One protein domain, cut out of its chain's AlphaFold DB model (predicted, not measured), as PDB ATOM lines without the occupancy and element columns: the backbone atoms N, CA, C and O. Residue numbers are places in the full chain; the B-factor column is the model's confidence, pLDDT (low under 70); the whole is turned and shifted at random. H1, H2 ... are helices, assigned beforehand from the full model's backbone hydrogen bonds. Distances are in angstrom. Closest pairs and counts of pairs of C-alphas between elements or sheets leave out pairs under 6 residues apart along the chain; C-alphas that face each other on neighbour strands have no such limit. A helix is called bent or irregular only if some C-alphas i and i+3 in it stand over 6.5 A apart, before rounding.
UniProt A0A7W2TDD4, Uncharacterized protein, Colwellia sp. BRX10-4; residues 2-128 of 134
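What this domain is: This is residues 2 to 128 of the 134 residues of an uncharacterized protein of Colwellia sp. BRX10-4 (UniProt A0A7W2TDD4). Two helical hairpins, H1b with H2 and H4 with H5, run along the long axis as a curved row of helices in the order H2, H1b, H4, H5, with the two hairpins meeting where H1b packs on H4. H1 is bent, and its first arm H1a swings away from this row to meet H6, while the short H3 and H6 sit at the end where H2 and H5 finish and H4 starts. The printed part has 127 residues with six named helices, H1 to H6 in order, and no named strand; its class is all helix, with packing part aligned, part crossed. It is compact, with a radius of gyration of the C-alphas of 15.7 A, but elongated, spanning 51 by 29 by 22 A.

How they stand to each other: H1, residues 2 to 29, was assigned as one helix by its hydrogen bonds, but it is bent: C-alphas 18 and 21 are 7.1 A apart, and arms H1a, residues 2 to 18, and H1b, residues 21 to 29, stand at a steep tilt of 54 degrees. H1b and H2, residues 33 to 52, form a hairpin at a shallow tilt of 15 degrees; their closest C-alphas, of Ser 27 and Leu 36, are 5.7 A apart. H1a touches H2 with residues 12 to 17 alone, closest at the C-alphas of Thr 13 and Gly 46, 4.6 A. H3, residues 54 to 59, meets H2 only through their link. H4, residues 63 to 83, touches H1b, the same way at a shallow tilt of 17 degrees, with the closest C-alphas, of Gly 22 and Ser 75, 3.8 A apart. H4 and H5, residues 90 to 112, form a hairpin at 13 degrees; their closest C-alphas, of Ser 70 and Ser 106, are 4.8 A apart. H6, residues 114 to 127, touches H1a at a steep tilt of 52 degrees, closest at the C-alphas of Leu 6 and Lys 124, 6.8 A. H6 also touches H3, closest at the C-alphas of Phe 57 and Val 119, 6.4 A. H2 is apart from H4, H5 and H6. Every O i to N i+4 pair is within hydrogen-bond range in H1b, H2, H3, H4 and H6, against 12 of 13 in H1a and 17 of 19 in H5.

Where its parts are: H1a begins at C-alpha 2, (12.742, -10.192, 30.094), and is 25.0 A long; H1b is 12.5 A. H2 is 28.5 A, H3 8.6 A, H4 30.1 A and H5 30.9 A. H6, 20.4 A, ends at C-alpha 127, (20.470, -5.761, 32.311).

The domain as a whole: The C-alphas farthest apart, of Lys 88 and Asn 128, are 51.8 A apart. The printed part has no cut and no long link. Confidence is under 70 at residue 2 and residues 87 to 88.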
ATOM      1  N   TYR A   2      11.837 -10.985  29.237       62.34
ATOM      2  CA  TYR A   2      12.742 -10.192  30.094       62.34
ATOM      3  C   TYR A   2      12.612  -8.649  29.970       62.34
ATOM      4  O   TYR A   2      12.628  -7.933  30.965       62.34
ATOM      5  N   SER A   3      12.360  -8.117  28.764       73.88
ATOM      6  CA  SER A   3      12.203  -6.662  28.529       73.88
ATOM      7  C   SER A   3      10.978  -6.037  29.223       73.88
ATOM      8  O   SER A   3      11.054  -4.891  29.664       73.88
ATOM      9  N   LYS A   4       9.863  -6.777  29.350       82.94
ATOM     10  CA  LYS A   4       8.665  -6.293  30.062       82.94
ATOM     11  C   LYS A   4       8.903  -6.270  31.572       82.94
ATOM     12  O   LYS A   4       8.538  -5.304  32.228       82.94
ATOM     13  N   PHE A   5       9.576  -7.289  32.108       86.31
ATOM     14  CA  PHE A   5       9.928  -7.354  33.527       86.31
ATOM     15  C   PHE A   5      10.832  -6.191  33.958       86.31
ATOM     16  O   PHE A   5      10.570  -5.559  34.976       86.31
ATOM     17  N   LEU A   6      11.839  -5.838  33.150       88.19
ATOM     18  CA  LEU A   6      12.685  -4.667  33.412       88.19
ATOM     19  C   LEU A   6      11.893  -3.351  33.411       88.19
ATOM     20  O   LEU A   6      12.175  -2.471  34.223       88.19
ATOM     21  N   ASP A   7      10.889  -3.226  32.541       89.75
ATOM     22  CA  ASP A   7      10.005  -2.058  32.513       89.75
ATOM     23  C   ASP A   7       9.133  -1.974  33.774       89.75
ATOM     24  O   ASP A   7       8.981  -0.884  34.331       89.75
ATOM     25  N   TYR A   8       8.627  -3.106  34.272       91.38
ATOM     26  CA  TYR A   8       7.910  -3.157  35.548       91.38
ATOM     27  C   TYR A   8       8.826  -2.840  36.730       91.38
ATOM     28  O   TYR A   8       8.459  -2.013  37.558       91.38
ATOM     29  N   LYS A   9      10.035  -3.415  36.783       92.56
ATOM     30  CA  LYS A   9      11.014  -3.143  37.848       92.56
ATOM     31  C   LYS A   9      11.385  -1.661  37.894       92.56
ATOM     32  O   LYS A   9      11.384  -1.065  38.970       92.56
ATOM     33  N   LEU A  10      11.656  -1.047  36.740       93.31
ATOM     34  CA  LEU A  10      11.975   0.378  36.649       93.31
ATOM     35  C   LEU A  10      10.784   1.255  37.059       93.31
ATOM     36  O   LEU A  10      10.962   2.195  37.830       93.31
ATOM     37  N   THR A  11       9.578   0.928  36.588       94.19
ATOM     38  CA  THR A  11       8.349   1.647  36.962       94.19
ATOM     39  C   THR A  11       8.071   1.545  38.454       94.19
ATOM     40  O   THR A  11       7.835   2.556  39.101       94.19
ATOM     41  N   PHE A  12       8.164   0.350  39.030       94.62
ATOM     42  CA  PHE A  12       8.008   0.153  40.467       94.62
ATOM     43  C   PHE A  12       9.015   0.998  41.256       94.62
ATOM     44  O   PHE A  12       8.623   1.765  42.130       94.62
ATOM     45  N   THR A  13      10.297   0.916  40.882       94.69
ATOM     46  CA  THR A  13      11.398   1.646  41.529       94.69
ATOM     47  C   THR A  13      11.168   3.156  41.513       94.69
ATOM     48  O   THR A  13      11.364   3.820  42.523       94.69
ATOM     49  N   LEU A  14      10.761   3.721  40.375       94.81
ATOM     50  CA  LEU A  14      10.542   5.162  40.268       94.81
ATOM     51  C   LEU A  14       9.254   5.590  40.976       94.81
ATOM     52  O   LEU A  14       9.284   6.564  41.721       94.81
ATOM     53  N   SER A  15       8.153   4.855  40.794       94.25
ATOM     54  CA  SER A  15       6.862   5.165  41.418       94.25
ATOM     55  C   SER A  15       6.925   5.168  42.937       94.25
ATOM     56  O   SER A  15       6.446   6.107  43.566       94.25
ATOM     57  N   ILE A  16       7.569   4.167  43.537       94.62
ATOM     58  CA  ILE A  16       7.646   4.092  44.993       94.62
ATOM     59  C   ILE A  16       8.478   5.239  45.579       94.62
ATOM     60  O   ILE A  16       8.096   5.784  46.606       94.62
ATOM     61  N   LEU A  17       9.535   5.696  44.897       93.25
ATOM     62  CA  LEU A  17      10.357   6.816  45.374       93.25
ATOM     63  C   LEU A  17       9.588   8.130  45.462       93.25
ATOM     64  O   LEU A  17       9.725   8.841  46.454       93.25
ATOM     65  N   PHE A  18       8.799   8.467  44.436       93.94
ATOM     66  CA  PHE A  18       8.113   9.758  44.421       93.94
ATOM     67  C   PHE A  18       6.773   9.748  45.172       93.94
ATOM     68  O   PHE A  18       6.303  10.815  45.569       93.94
ATOM     69  N   MET A  19       6.158   8.573  45.369       94.88
ATOM     70  CA  MET A  19       4.871   8.435  46.064       94.88
ATOM     71  C   MET A  19       5.013   8.141  47.560       94.88
ATOM     72  O   MET A  19       4.197   8.618  48.346       94.88
ATOM     73  N   TYR A  20       6.009   7.343  47.960       95.62
ATOM     74  CA  TYR A  20       6.088   6.812  49.322       95.62
ATOM     75  C   TYR A  20       6.103   7.887  50.418       95.62
ATOM     76  O   TYR A  20       5.329   7.728  51.359       95.62
ATOM     77  N   PRO A  21       6.885   8.984  50.326       95.38
ATOM     78  CA  PRO A  21       6.905   9.982  51.397       95.38
ATOM     79  C   PRO A  21       5.510  10.547  51.705       95.38
ATOM     80  O   PRO A  21       5.128  10.643  52.869       95.38
ATOM     81  N   GLY A  22       4.714  10.840  50.673       93.81
ATOM     82  CA  GLY A  22       3.334  11.299  50.840       93.81
ATOM     83  C   GLY A  22       2.410  10.219  51.407       93.81
ATOM     84  O   GLY A  22       1.602  10.506  52.285       93.81
ATOM     85  N   ILE A  23       2.544   8.967  50.949       94.44
ATOM     86  CA  ILE A  23       1.759   7.832  51.467       94.44
ATOM     87  C   ILE A  23       2.062   7.592  52.948       94.44
ATOM     88  O   ILE A  23       1.146   7.296  53.718       94.44
ATOM     89  N   ALA A  24       3.325   7.731  53.352       95.06
ATOM     90  CA  ALA A  24       3.752   7.551  54.730       95.06
ATOM     91  C   ALA A  24       3.109   8.600  55.646       95.06
ATOM     92  O   ALA A  24       2.500   8.245  56.653       95.06
ATOM     93  N   VAL A  25       3.156   9.878  55.246       93.75
ATOM     94  CA  VAL A  25       2.499  10.972  55.978       93.75
ATOM     95  C   VAL A  25       0.986  10.769  56.030       93.75
ATOM     96  O   VAL A  25       0.405  10.814  57.112       93.75
ATOM     97  N   TYR A  26       0.348  10.483  54.891       92.44
ATOM     98  CA  TYR A  26      -1.097  10.251  54.825       92.44
ATOM     99  C   TYR A  26      -1.534   9.110  55.751       92.44
ATOM    100  O   TYR A  26      -2.450   9.275  56.555       92.44
ATOM    101  N   SER A  27      -0.842   7.968  55.684       93.12
ATOM    102  CA  SER A  27      -1.166   6.790  56.495       93.12
ATOM    103  C   SER A  27      -0.922   7.037  57.982       93.12
ATOM    104  O   SER A  27      -1.725   6.594  58.798       93.12
ATOM    105  N   SER A  28       0.138   7.773  58.333       92.69
ATOM    106  CA  SER A  28       0.434   8.143  59.719       92.69
ATOM    107  C   SER A  28      -0.624   9.079  60.307       92.69
ATOM    108  O   SER A  28      -1.032   8.874  61.443       92.69
ATOM    109  N   LEU A  29      -1.085  10.084  59.553       92.31
ATOM    110  CA  LEU A  29      -2.097  11.040  60.029       92.31
ATOM    111  C   LEU A  29      -3.480  10.400  60.211       92.31
ATOM    112  O   LEU A  29      -4.229  10.803  61.094       92.31
ATOM    113  N   HIS A  30      -3.800   9.382  59.411       88.88
ATOM    114  CA  HIS A  30      -5.084   8.674  59.462       88.88
ATOM    115  C   HIS A  30      -5.012   7.363  60.267       88.88
ATOM    116  O   HIS A  30      -5.876   6.505  60.107       88.88
ATOM    117  N   ASN A  31      -3.976   7.172  61.100       91.12
ATOM    118  CA  ASN A  31      -3.774   5.993  61.961       91.12
ATOM    119  C   ASN A  31      -3.805   4.629  61.229       91.12
ATOM    120  O   ASN A  31      -4.103   3.592  61.816       91.12
ATOM    121  N   ASN A  32      -3.454   4.604  59.939       92.12
ATOM    122  CA  ASN A  32      -3.442   3.404  59.098       92.12
ATOM    123  C   ASN A  32      -2.076   2.689  59.152       92.12
ATOM    124  O   ASN A  32      -1.374   2.578  58.140       92.12
ATOM    125  N   PHE A  33      -1.680   2.207  60.332       91.81
ATOM    126  CA  PHE A  33      -0.337   1.654  60.569       91.81
ATOM    127  C   PHE A  33      -0.033   0.367  59.790       91.81
ATOM    128  O   PHE A  33       1.092   0.186  59.328       91.81
ATOM    129  N   GLU A  34      -1.025  -0.496  59.565       92.62
ATOM    130  CA  GLU A  34      -0.848  -1.718  58.767       92.62
ATOM    131  C   GLU A  34      -0.432  -1.396  57.323       92.62
ATOM    132  O   GLU A  34       0.524  -1.962  56.785       92.62
ATOM    133  N   LYS A  35      -1.108  -0.414  56.710       90.50
ATOM    134  CA  LYS A  35      -0.781   0.065  55.361       90.50
ATOM    135  C   LYS A  35       0.583   0.742  55.346       90.50
ATOM    136  O   LYS A  35       1.374   0.480  54.443       90.50
ATOM    137  N   LEU A  36       0.875   1.571  56.351       94.19
ATOM    138  CA  LEU A  36       2.178   2.218  56.496       94.19
ATOM    139  C   LEU A  36       3.310   1.183  56.504       94.19
ATOM    140  O   LEU A  36       4.277   1.335  55.759       94.19
ATOM    141  N   PHE A  37       3.168   0.107  57.280       94.69
ATOM    142  CA  PHE A  37       4.157  -0.965  57.355       94.69
ATOM    143  C   PHE A  37       4.366  -1.658  56.001       94.69
ATOM    144  O   PHE A  37       5.499  -1.749  55.520       94.69
ATOM    145  N   ALA A  38       3.282  -2.062  55.329       94.75
ATOM    146  CA  ALA A  38       3.356  -2.698  54.014       94.75
ATOM    147  C   ALA A  38       4.033  -1.795  52.962       94.75
ATOM    148  O   ALA A  38       4.921  -2.239  52.226       94.75
ATOM    149  N   PHE A  39       3.671  -0.508  52.921       94.12
ATOM    150  CA  PHE A  39       4.291   0.456  52.010       94.12
ATOM    151  C   PHE A  39       5.751   0.753  52.363       94.12
ATOM    152  O   PHE A  39       6.547   0.976  51.454       94.12
ATOM    153  N   THR A  40       6.125   0.706  53.643       95.38
ATOM    154  CA  THR A  40       7.519   0.873  54.086       95.38
ATOM    155  C   THR A  40       8.394  -0.259  53.559       95.38
ATOM    156  O   THR A  40       9.452  -0.002  52.986       95.38
ATOM    157  N   ILE A  41       7.937  -1.511  53.664       96.31
ATOM    158  CA  ILE A  41       8.655  -2.665  53.101       96.31
ATOM    159  C   ILE A  41       8.804  -2.511  51.583       96.31
ATOM    160  O   ILE A  41       9.906  -2.654  51.049       96.31
ATOM    161  N   ALA A  42       7.720  -2.161  50.884       94.62
ATOM    162  CA  ALA A  42       7.765  -1.923  49.443       94.62
ATOM    163  C   ALA A  42       8.747  -0.792  49.075       94.62
ATOM    164  O   ALA A  42       9.490  -0.909  48.096       94.62
ATOM    165  N   ALA A  43       8.799   0.274  49.877       95.00
ATOM    166  CA  ALA A  43       9.725   1.383  49.695       95.00
ATOM    167  C   ALA A  43      11.180   0.970  49.897       95.00
ATOM    168  O   ALA A  43      12.016   1.349  49.081       95.00
ATOM    169  N   LEU A  44      11.490   0.146  50.899       96.69
ATOM    170  CA  LEU A  44      12.843  -0.380  51.098       96.69
ATOM    171  C   LEU A  44      13.314  -1.201  49.891       96.69
ATOM    172  O   LEU A  44      14.427  -0.993  49.404       96.69
ATOM    173  N   ILE A  45      12.449  -2.063  49.343       95.94
ATOM    174  CA  ILE A  45      12.741  -2.825  48.116       95.94
ATOM    175  C   ILE A  45      12.977  -1.874  46.933       95.94
ATOM    176  O   ILE A  45      13.925  -2.036  46.161       95.94
ATOM    177  N   GLY A  46      12.138  -0.848  46.803       94.31
ATOM    178  CA  GLY A  46      12.281   0.195  45.793       94.31
ATOM    179  C   GLY A  46      13.599   0.956  45.880       94.31
ATOM    180  O   GLY A  46      14.311   1.089  44.886       94.31
ATOM    181  N   VAL A  47      13.952   1.424  47.077       95.50
ATOM    182  CA  VAL A  47      15.204   2.135  47.358       95.50
ATOM    183  C   VAL A  47      16.403   1.239  47.068       95.50
ATOM    184  O   VAL A  47      17.363   1.698  46.452       95.50
ATOM    185  N   PHE A  48      16.332  -0.045  47.417       95.94
ATOM    186  CA  PHE A  48      17.372  -1.011  47.081       95.94
ATOM    187  C   PHE A  48      17.579  -1.133  45.560       95.94
ATOM    188  O   PHE A  48      18.705  -1.014  45.072       95.94
ATOM    189  N   PHE A  49      16.506  -1.287  44.775       94.25
ATOM    190  CA  PHE A  49      16.612  -1.319  43.310       94.25
ATOM    191  C   PHE A  49      17.093   0.001  42.711       94.25
ATOM    192  O   PHE A  49      17.828   0.000  41.712       94.25
ATOM    193  N   PHE A  50      16.708   1.121  43.322       94.81
ATOM    194  CA  PHE A  50      17.186   2.431  42.920       94.81
ATOM    195  C   PHE A  50      18.687   2.562  43.142       94.81
ATOM    196  O   PHE A  50      19.403   2.965  42.227       94.81
ATOM    197  N   TYR A  51      19.160   2.163  44.321       95.06
ATOM    198  CA  TYR A  51      20.569   2.161  44.687       95.06
ATOM    199  C   TYR A  51      21.391   1.287  43.735       95.06
ATOM    200  O   TYR A  51      22.370   1.760  43.161       95.06
ATOM    201  N   GLN A  52      20.926   0.063  43.453       93.62
ATOM    202  CA  GLN A  52      21.564  -0.850  42.496       93.62
ATOM    203  C   GLN A  52      21.751  -0.212  41.107       93.62
ATOM    204  O   GLN A  52      22.727  -0.481  40.412       93.62
ATOM    205  N   SER A  53      20.817   0.648  40.695       93.38
ATOM    206  CA  SER A  53      20.799   1.266  39.362       93.38
ATOM    207  C   SER A  53      21.207   2.743  39.376       93.38
ATOM    208  O   SER A  53      21.070   3.440  38.366       93.38
ATOM    209  N   TYR A  54      21.732   3.235  40.502       94.31
ATOM    210  CA  TYR A  54      21.991   4.654  40.734       94.31
ATOM    211  C   TYR A  54      22.989   5.250  39.738       94.31
ATOM    212  O   TYR A  54      22.807   6.376  39.269       94.31
ATOM    213  N   SER A  55      24.010   4.480  39.348       94.44
ATOM    214  CA  SER A  55      25.005   4.895  38.351       94.44
ATOM    215  C   SER A  55      24.361   5.276  37.011       94.44
ATOM    216  O   SER A  55      24.720   6.293  36.414       94.44
ATOM    217  N   ILE A  56      23.339   4.527  36.581       94.31
ATOM    218  CA  ILE A  56      22.577   4.789  35.356       94.31
ATOM    219  C   ILE A  56      21.789   6.091  35.504       94.31
ATOM    220  O   ILE A  56      21.857   6.957  34.631       94.31
ATOM    221  N   PHE A  57      21.092   6.282  36.624       94.69
ATOM    222  CA  PHE A  57      20.306   7.494  36.872       94.69
ATOM    223  C   PHE A  57      21.172   8.752  36.951       94.69
ATOM    224  O   PHE A  57      20.795   9.793  36.411       94.69
ATOM    225  N   LYS A  58      22.355   8.649  37.566       95.56
ATOM    226  CA  LYS A  58      23.337   9.735  37.653       95.56
ATOM    227  C   LYS A  58      23.947  10.080  36.292       95.56
ATOM    228  O   LYS A  58      24.186  11.256  36.026       95.56
ATOM    229  N   SER A  59      24.163   9.090  35.419       95.06
ATOM    230  CA  SER A  59      24.743   9.307  34.083       95.06
ATOM    231  C   SER A  59      23.864  10.152  33.151       95.06
ATOM    232  O   SER A  59      24.367  10.791  32.227       95.06
ATOM    233  N   VAL A  60      22.549  10.205  33.393       96.00
ATOM    234  CA  VAL A  60      21.622  10.990  32.574       96.00
ATOM    235  C   VAL A  60      21.400  12.362  33.204       96.00
ATOM    236  O   VAL A  60      20.672  12.521  34.187       96.00
ATOM    237  N   ARG A  61      22.002  13.389  32.590       94.94
ATOM    238  CA  ARG A  61      21.931  14.780  33.064       94.94
ATOM    239  C   ARG A  61      20.483  15.214  33.317       94.94
ATOM    240  O   ARG A  61      19.637  15.193  32.425       94.94
ATOM    241  N   GLY A  62      20.224  15.654  34.547       93.00
ATOM    242  CA  GLY A  62      18.934  16.208  34.961       93.00
ATOM    243  C   GLY A  62      17.850  15.180  35.298       93.00
ATOM    244  O   GLY A  62      16.765  15.600  35.689       93.00
ATOM    245  N   PHE A  63      18.108  13.871  35.201       96.19
ATOM    246  CA  PHE A  63      17.115  12.860  35.583       96.19
ATOM    247  C   PHE A  63      16.869  12.835  37.098       96.19
ATOM    248  O   PHE A  63      15.726  12.952  37.523       96.19
ATOM    249  N   LEU A  64      17.926  12.810  37.920       96.31
ATOM    250  CA  LEU A  64      17.788  12.861  39.385       96.31
ATOM    251  C   LEU A  64      17.043  14.115  39.869       96.31
ATOM    252  O   LEU A  64      16.201  14.025  40.755       96.31
ATOM    253  N   LYS A  65      17.279  15.272  39.233       96.12
ATOM    254  CA  LYS A  65      16.521  16.501  39.526       96.12
ATOM    255  C   LYS A  65      15.022  16.307  39.289       96.12
ATOM    256  O   LYS A  65      14.221  16.768  40.089       96.12
ATOM    257  N   ARG A  66      14.639  15.602  38.219       96.69
ATOM    258  CA  ARG A  66      13.233  15.284  37.928       96.69
ATOM    259  C   ARG A  66      12.645  14.321  38.954       96.69
ATOM    260  O   ARG A  66      11.515  14.542  39.352       96.69
ATOM    261  N   VAL A  67      13.404  13.325  39.422       96.38
ATOM    262  CA  VAL A  67      12.976  12.438  40.524       96.38
ATOM    263  C   VAL A  67      12.662  13.251  41.779       96.38
ATOM    264  O   VAL A  67      11.589  13.091  42.353       96.38
ATOM    265  N   ILE A  68      13.547  14.177  42.159       96.50
ATOM    266  CA  ILE A  68      13.342  15.047  43.327       96.50
ATOM    267  C   ILE A  68      12.110  15.942  43.131       96.50
ATOM    268  O   ILE A  68      11.237  15.966  43.993       96.50
ATOM    269  N   ILE A  69      11.995  16.625  41.985       97.12
ATOM    270  CA  ILE A  69      10.841  17.488  41.672       97.12
ATOM    271  C   ILE A  69       9.535  16.689  41.708       97.12
ATOM    272  O   ILE A  69       8.569  17.127  42.319       97.12
ATOM    273  N   SER A  70       9.505  15.504  41.098       97.69
ATOM    274  CA  SER A  70       8.329  14.632  41.109       97.69
ATOM    275  C   SER A  70       7.963  14.154  42.508       97.69
ATOM    276  O   SER A  70       6.783  14.092  42.836       97.69
ATOM    277  N   THR A  71       8.962  13.870  43.346       97.00
ATOM    278  CA  THR A  71       8.742  13.503  44.750       97.00
ATOM    279  C   THR A  71       8.095  14.655  45.504       97.00
ATOM    280  O   THR A  71       7.068  14.455  46.140       97.00
ATOM    281  N   LEU A  72       8.630  15.872  45.375       96.88
ATOM    282  CA  LEU A  72       8.062  17.057  46.020       96.88
ATOM    283  C   LEU A  72       6.644  17.362  45.526       96.88
ATOM    284  O   LEU A  72       5.767  17.622  46.340       96.88
ATOM    285  N   LEU A  73       6.400  17.284  44.214       96.69
ATOM    286  CA  LEU A  73       5.079  17.530  43.634       96.69
ATOM    287  C   LEU A  73       4.045  16.519  44.138       96.69
ATOM    288  O   LEU A  73       3.001  16.904  44.658       96.69
ATOM    289  N   VAL A  74       4.320  15.222  44.004       96.94
ATOM    290  CA  VAL A  74       3.346  14.169  44.333       96.94
ATOM    291  C   VAL A  74       3.208  13.981  45.835       96.94
ATOM    292  O   VAL A  74       2.094  13.970  46.349       96.94
ATOM    293  N   SER A  75       4.320  13.859  46.557       96.12
ATOM    294  CA  SER A  75       4.250  13.678  48.006       96.12
ATOM    295  C   SER A  75       3.753  14.945  48.694       96.12
ATOM    296  O   SER A  75       2.908  14.848  49.573       96.12
ATOM    297  N   GLY A  76       4.197  16.130  48.262       94.31
ATOM    298  CA  GLY A  76       3.724  17.397  48.819       94.31
ATOM    299  C   GLY A  76       2.226  17.606  48.602       94.31
ATOM    300  O   GLY A  76       1.516  17.952  49.543       94.31
ATOM    301  N   SER A  77       1.719  17.322  47.399       95.62
ATOM    302  CA  SER A  77       0.278  17.408  47.125       95.62
ATOM    303  C   SER A  77      -0.546  16.399  47.926       95.62
ATOM    304  O   SER A  77      -1.622  16.745  48.415       95.62
ATOM    305  N   LEU A  78      -0.029  15.184  48.131       94.12
ATOM    306  CA  LEU A  78      -0.676  14.186  48.978       94.12
ATOM    307  C   LEU A  78      -0.655  14.584  50.461       94.12
ATOM    308  O   LEU A  78      -1.647  14.375  51.150       94.12
ATOM    309  N   CYS A  79       0.421  15.207  50.950       93.19
ATOM    310  CA  CYS A  79       0.473  15.755  52.307       93.19
ATOM    311  C   CYS A  79      -0.562  16.868  52.507       93.19
ATOM    312  O   CYS A  79      -1.247  16.877  53.524       93.19
ATOM    313  N   VAL A  80      -0.714  17.777  51.534       91.31
ATOM    314  CA  VAL A  80      -1.752  18.822  51.571       91.31
ATOM    315  C   VAL A  80      -3.143  18.196  51.623       91.31
ATOM    316  O   VAL A  80      -3.972  18.619  52.427       91.31
ATOM    317  N   ALA A  81      -3.399  17.159  50.821       90.62
ATOM    318  CA  ALA A  81      -4.648  16.414  50.912       90.62
ATOM    319  C   ALA A  81      -4.819  15.767  52.298       90.62
ATOM    320  O   ALA A  81      -5.883  15.893  52.886       90.62
ATOM    321  N   ALA A  82      -3.769  15.163  52.860       89.75
ATOM    322  CA  ALA A  82      -3.821  14.477  54.152       89.75
ATOM    323  C   ALA A  82      -4.199  15.382  55.335       89.75
ATOM    324  O   ALA A  82      -4.802  14.911  56.291       89.75
ATOM    325  N   ILE A  83      -3.825  16.662  55.292       90.06
ATOM    326  CA  ILE A  83      -4.158  17.640  56.340       90.06
ATOM    327  C   ILE A  83      -5.449  18.414  56.042       90.06
ATOM    328  O   ILE A  83      -5.908  19.196  56.874       90.06
ATOM    329  N   SER A  84      -6.015  18.256  54.843       86.88
ATOM    330  CA  SER A  84      -7.208  18.992  54.435       86.88
ATOM    331  C   SER A  84      -8.450  18.420  55.124       86.88
ATOM    332  O   SER A  84      -8.647  17.208  55.096       86.88
ATOM    333  N   PRO A  85      -9.340  19.261  55.683       79.94
ATOM    334  CA  PRO A  85     -10.572  18.783  56.298       79.94
ATOM    335  C   PRO A  85     -11.448  18.022  55.295       79.94
ATOM    336  O   PRO A  85     -11.824  18.558  54.247       79.94
ATOM    337  N   GLU A  86     -11.833  16.792  55.637       72.56
ATOM    338  CA  GLU A  86     -12.708  15.964  54.796       72.56
ATOM    339  C   GLU A  86     -14.124  16.557  54.682       72.56
ATOM    340  O   GLU A  86     -14.746  16.515  53.622       72.56
ATOM    341  N   ALA A  87     -14.601  17.217  55.742       57.03
ATOM    342  CA  ALA A  87     -15.984  17.676  55.897       57.03
ATOM    343  C   ALA A  87     -16.417  18.865  55.003       57.03
ATOM    344  O   ALA A  87     -17.516  19.385  55.181       57.03
ATOM    345  N   LYS A  88     -15.585  19.349  54.067       60.47
ATOM    346  CA  LYS A  88     -15.887  20.559  53.261       60.47
ATOM    347  C   LYS A  88     -15.463  20.485  51.793       60.47
ATOM    348  O   LYS A  88     -15.130  21.510  51.206       60.47
ATOM    349  N   ASN A  89     -15.403  19.294  51.197       78.25
ATOM    350  CA  ASN A  89     -14.872  19.072  49.839       78.25
ATOM    351  C   ASN A  89     -13.402  19.507  49.644       78.25
ATOM    352  O   ASN A  89     -12.864  19.321  48.557       78.25
ATOM    353  N   ALA A  90     -12.730  20.048  50.667       82.88
ATOM    354  CA  ALA A  90     -11.349  20.515  50.592       82.88
ATOM    355  C   ALA A  90     -10.383  19.354  50.336       82.88
ATOM    356  O   ALA A  90      -9.486  19.482  49.506       82.88
ATOM    357  N   PHE A  91     -10.627  18.198  50.962       86.38
ATOM    358  CA  PHE A  91      -9.922  16.956  50.649       86.38
ATOM    359  C   PHE A  91     -10.063  16.573  49.168       86.38
ATOM    360  O   PHE A  91      -9.069  16.437  48.456       86.38
ATOM    361  N   ALA A  92     -11.301  16.468  48.670       86.94
ATOM    362  CA  ALA A  92     -11.568  16.129  47.272       86.94
ATOM    363  C   ALA A  92     -10.963  17.162  46.304       86.94
ATOM    364  O   ALA A  92     -10.387  16.789  45.285       86.94
ATOM    365  N   GLY A  93     -11.022  18.449  46.652       88.12
ATOM    366  CA  GLY A  93     -10.394  19.534  45.906       88.12
ATOM    367  C   GLY A  93      -8.870  19.414  45.863       88.12
ATOM    368  O   GLY A  93      -8.286  19.522  44.789       88.12
ATOM    369  N   ALA A  94      -8.215  19.119  46.989       90.69
ATOM    370  CA  ALA A  94      -6.773  18.883  47.037       90.69
ATOM    371  C   ALA A  94      -6.371  17.666  46.188       90.69
ATOM    372  O   ALA A  94      -5.376  17.707  45.462       90.69
ATOM    373  N   ILE A  95      -7.173  16.599  46.195       91.38
ATOM    374  CA  ILE A  95      -6.928  15.446  45.327       91.38
ATOM    375  C   ILE A  95      -7.074  15.831  43.846       91.38
ATOM    376  O   ILE A  95      -6.151  15.610  43.058       91.38
ATOM    377  N   LEU A  96      -8.202  16.433  43.463       91.81
ATOM    378  CA  LEU A  96      -8.537  16.718  42.066       91.81
ATOM    379  C   LEU A  96      -7.659  17.804  41.441       91.81
ATOM    380  O   LEU A  96      -7.227  17.657  40.300       91.81
ATOM    381  N   PHE A  97      -7.385  18.883  42.172       92.50
ATOM    382  CA  PHE A  97      -6.722  20.070  41.625       92.50
ATOM    383  C   PHE A  97      -5.230  20.150  41.944       92.50
ATOM    384  O   PHE A  97      -4.525  20.925  41.301       92.50
ATOM    385  N   LEU A  98      -4.725  19.345  42.886       93.31
ATOM    386  CA  LEU A  98      -3.309  19.361  43.255       93.31
ATOM    387  C   LEU A  98      -2.642  18.001  43.032       93.31
ATOM    388  O   LEU A  98      -1.663  17.923  42.284       93.31
ATOM    389  N   PHE A  99      -3.167  16.927  43.624       94.38
ATOM    390  CA  PHE A  99      -2.538  15.604  43.543       94.38
ATOM    391  C   PHE A  99      -2.588  15.008  42.135       94.38
ATOM    392  O   PHE A  99      -1.550  14.615  41.599       94.38
ATOM    393  N   ILE A 100      -3.763  14.977  41.499       94.69
ATOM    394  CA  ILE A 100      -3.920  14.397  40.158       94.69
ATOM    395  C   ILE A 100      -3.042  15.124  39.119       94.69
ATOM    396  O   ILE A 100      -2.275  14.446  38.424       94.69
ATOM    397  N   PRO A 101      -3.045  16.470  39.017       96.19
ATOM    398  CA  PRO A 101      -2.134  17.177  38.119       96.19
ATOM    399  C   PRO A 101      -0.658  16.907  38.432       96.19
ATOM    400  O   PRO A 101       0.129  16.648  37.519       96.19
ATOM    401  N   SER A 102      -0.281  16.885  39.716       96.56
ATOM    402  CA  SER A 102       1.091  16.577  40.153       96.56
ATOM    403  C   SER A 102       1.534  15.175  39.732       96.56
ATOM    404  O   SER A 102       2.674  14.987  39.291       96.56
ATOM    405  N   MET A 103       0.625  14.199  39.809       95.94
ATOM    406  CA  MET A 103       0.830  12.839  39.318       95.94
ATOM    407  C   MET A 103       1.042  12.816  37.805       95.94
ATOM    408  O   MET A 103       2.024  12.234  37.345       95.94
ATOM    409  N   PHE A 104       0.191  13.484  37.020       96.31
ATOM    410  CA  PHE A 104       0.337  13.536  35.559       96.31
ATOM    411  C   PHE A 104       1.667  14.159  35.126       96.31
ATOM    412  O   PHE A 104       2.378  13.590  34.290       96.31
ATOM    413  N   ILE A 105       2.031  15.293  35.729       96.44
ATOM    414  CA  ILE A 105       3.302  15.971  35.465       96.44
ATOM    415  C   ILE A 105       4.467  15.036  35.804       96.44
ATOM    416  O   ILE A 105       5.379  14.857  34.996       96.44
ATOM    417  N   SER A 106       4.422  14.382  36.963       97.06
ATOM    418  CA  SER A 106       5.488  13.482  37.410       97.06
ATOM    419  C   SER A 106       5.622  12.243  36.534       97.06
ATOM    420  O   SER A 106       6.734  11.876  36.157       97.06
ATOM    421  N   ILE A 107       4.505  11.652  36.105       96.00
ATOM    422  CA  ILE A 107       4.507  10.538  35.155       96.00
ATOM    423  C   ILE A 107       5.168  10.965  33.841       96.00
ATOM    424  O   ILE A 107       6.021  10.253  33.304       96.00
ATOM    425  N   TYR A 108       4.827  12.144  33.323       96.25
ATOM    426  CA  TYR A 108       5.460  12.653  32.112       96.25
ATOM    427  C   TYR A 108       6.972  12.858  32.303       96.25
ATOM    428  O   TYR A 108       7.774  12.395  31.483       96.25
ATOM    429  N   LEU A 109       7.382  13.497  33.403       96.00
ATOM    430  CA  LEU A 109       8.787  13.772  33.705       96.00
ATOM    431  C   LEU A 109       9.618  12.495  33.860       96.00
ATOM    432  O   LEU A 109      10.748  12.466  33.365       96.00
ATOM    433  N   LEU A 110       9.073  11.458  34.497       96.25
ATOM    434  CA  LEU A 110       9.807  10.245  34.862       96.25
ATOM    435  C   LEU A 110       9.724   9.116  33.839       96.25
ATOM    436  O   LEU A 110      10.616   8.270  33.831       96.25
ATOM    437  N   TYR A 111       8.724   9.122  32.951       94.69
ATOM    438  CA  TYR A 111       8.521   8.024  31.998       94.69
ATOM    439  C   TYR A 111       8.508   8.439  30.528       94.69
ATOM    440  O   TYR A 111       8.888   7.635  29.677       94.69
ATOM    441  N   LYS A 112       8.094   9.670  30.203       93.88
ATOM    442  CA  LYS A 112       7.928  10.115  28.804       93.88
ATOM    443  C   LYS A 112       8.960  11.147  28.351       93.88
ATOM    444  O   LYS A 112       9.183  11.307  27.154       93.88
ATOM    445  N   SER A 113       9.603  11.849  29.281       93.75
ATOM    446  CA  SER A 113      10.582  12.885  28.949       93.75
ATOM    447  C   SER A 113      11.835  12.328  28.251       93.75
ATOM    448  O   SER A 113      12.215  11.173  28.441       93.75
ATOM    449  N   LYS A 114      12.545  13.168  27.480       94.75
ATOM    450  CA  LYS A 114      13.803  12.766  26.814       94.75
ATOM    451  C   LYS A 114      14.821  12.130  27.791       94.75
ATOM    452  O   LYS A 114      15.371  11.084  27.450       94.75
ATOM    453  N   PRO A 115      15.073  12.685  28.999       94.25
ATOM    454  CA  PRO A 115      15.918  12.026  29.999       94.25
ATOM    455  C   PRO A 115      15.384  10.664  30.458       94.25
ATOM    456  O   PRO A 115      16.164   9.721  30.562       94.25
ATOM    457  N   ALA A 116      14.074  10.535  30.677       94.19
ATOM    458  CA  ALA A 116      13.457   9.273  31.085       94.19
ATOM    459  C   ALA A 116      13.638   8.169  30.034       94.19
ATOM    460  O   ALA A 116      14.037   7.052  30.361       94.19
ATOM    461  N   LEU A 117      13.432   8.495  28.756       95.44
ATOM    462  CA  LEU A 117      13.642   7.552  27.656       95.44
ATOM    463  C   LEU A 117      15.111   7.114  27.549       95.44
ATOM    464  O   LEU A 117      15.385   5.934  27.328       95.44
ATOM    465  N   LYS A 118      16.063   8.032  27.775       95.62
ATOM    466  CA  LYS A 118      17.500   7.704  27.829       95.62
ATOM    467  C   LYS A 118      17.831   6.766  28.991       95.62
ATOM    468  O   LYS A 118      18.526   5.776  28.778       95.62
ATOM    469  N   VAL A 119      17.307   7.035  30.189       95.69
ATOM    470  CA  VAL A 119      17.460   6.141  31.351       95.69
ATOM    471  C   VAL A 119      16.901   4.761  31.039       95.69
ATOM    472  O   VAL A 119      17.593   3.772  31.250       95.69
ATOM    473  N   LYS A 120      15.688   4.681  30.479       94.50
ATOM    474  CA  LYS A 120      15.050   3.415  30.107       94.50
ATOM    475  C   LYS A 120      15.914   2.606  29.134       94.50
ATOM    476  O   LYS A 120      16.096   1.406  29.327       94.50
ATOM    477  N   ALA A 121      16.475   3.254  28.114       93.38
ATOM    478  CA  ALA A 121      17.354   2.603  27.146       93.38
ATOM    479  C   ALA A 121      18.645   2.072  27.795       93.38
ATOM    480  O   ALA A 121      19.014   0.916  27.579       93.38
ATOM    481  N   LEU A 122      19.305   2.884  28.628       93.19
ATOM    482  CA  LEU A 122      20.520   2.484  29.347       93.19
ATOM    483  C   LEU A 122      20.252   1.364  30.355       93.19
ATOM    484  O   LEU A 122      21.028   0.416  30.431       93.19
ATOM    485  N   TYR A 123      19.129   1.436  31.071       92.50
ATOM    486  CA  TYR A 123      18.672   0.406  31.996       92.50
ATOM    487  C   TYR A 123      18.507  -0.935  31.278       92.50
ATOM    488  O   TYR A 123      19.135  -1.920  31.654       92.50
ATOM    489  N   LYS A 124      17.760  -0.969  30.166       91.44
ATOM    490  CA  LYS A 124      17.620  -2.195  29.365       91.44
ATOM    491  C   LYS A 124      18.960  -2.717  28.871       91.44
ATOM    492  O   LYS A 124      19.201  -3.913  28.943       91.44
ATOM    493  N   ARG A 125      19.847  -1.837  28.399       89.06
ATOM    494  CA  ARG A 125      21.169  -2.242  27.909       89.06
ATOM    495  C   ARG A 125      22.034  -2.857  29.008       89.06
ATOM    496  O   ARG A 125      22.743  -3.813  28.725       89.06
ATOM    497  N   ALA A 126      21.989  -2.326  30.227       88.00
ATOM    498  CA  ALA A 126      22.775  -2.837  31.346       88.00
ATOM    499  C   ALA A 126      22.333  -4.245  31.769       88.00
ATOM    500  O   ALA A 126      23.180  -5.106  31.977       88.00
ATOM    501  N   TYR A 127      21.022  -4.490  31.832       84.06
ATOM    502  CA  TYR A 127      20.470  -5.761  32.311       84.06
ATOM    503  C   TYR A 127      20.250  -6.813  31.211       84.06
ATOM    504  O   TYR A 127      20.070  -7.980  31.541       84.06
ATOM    505  N   ASN A 128      20.291  -6.432  29.928       80.88
ATOM    506  CA  ASN A 128      20.214  -7.358  28.788       80.88
ATOM    507  C   ASN A 128      21.588  -7.779  28.238       80.88
ATOM    508  O   ASN A 128      21.634  -8.395  27.173       80.88
TER     509      ASN A 128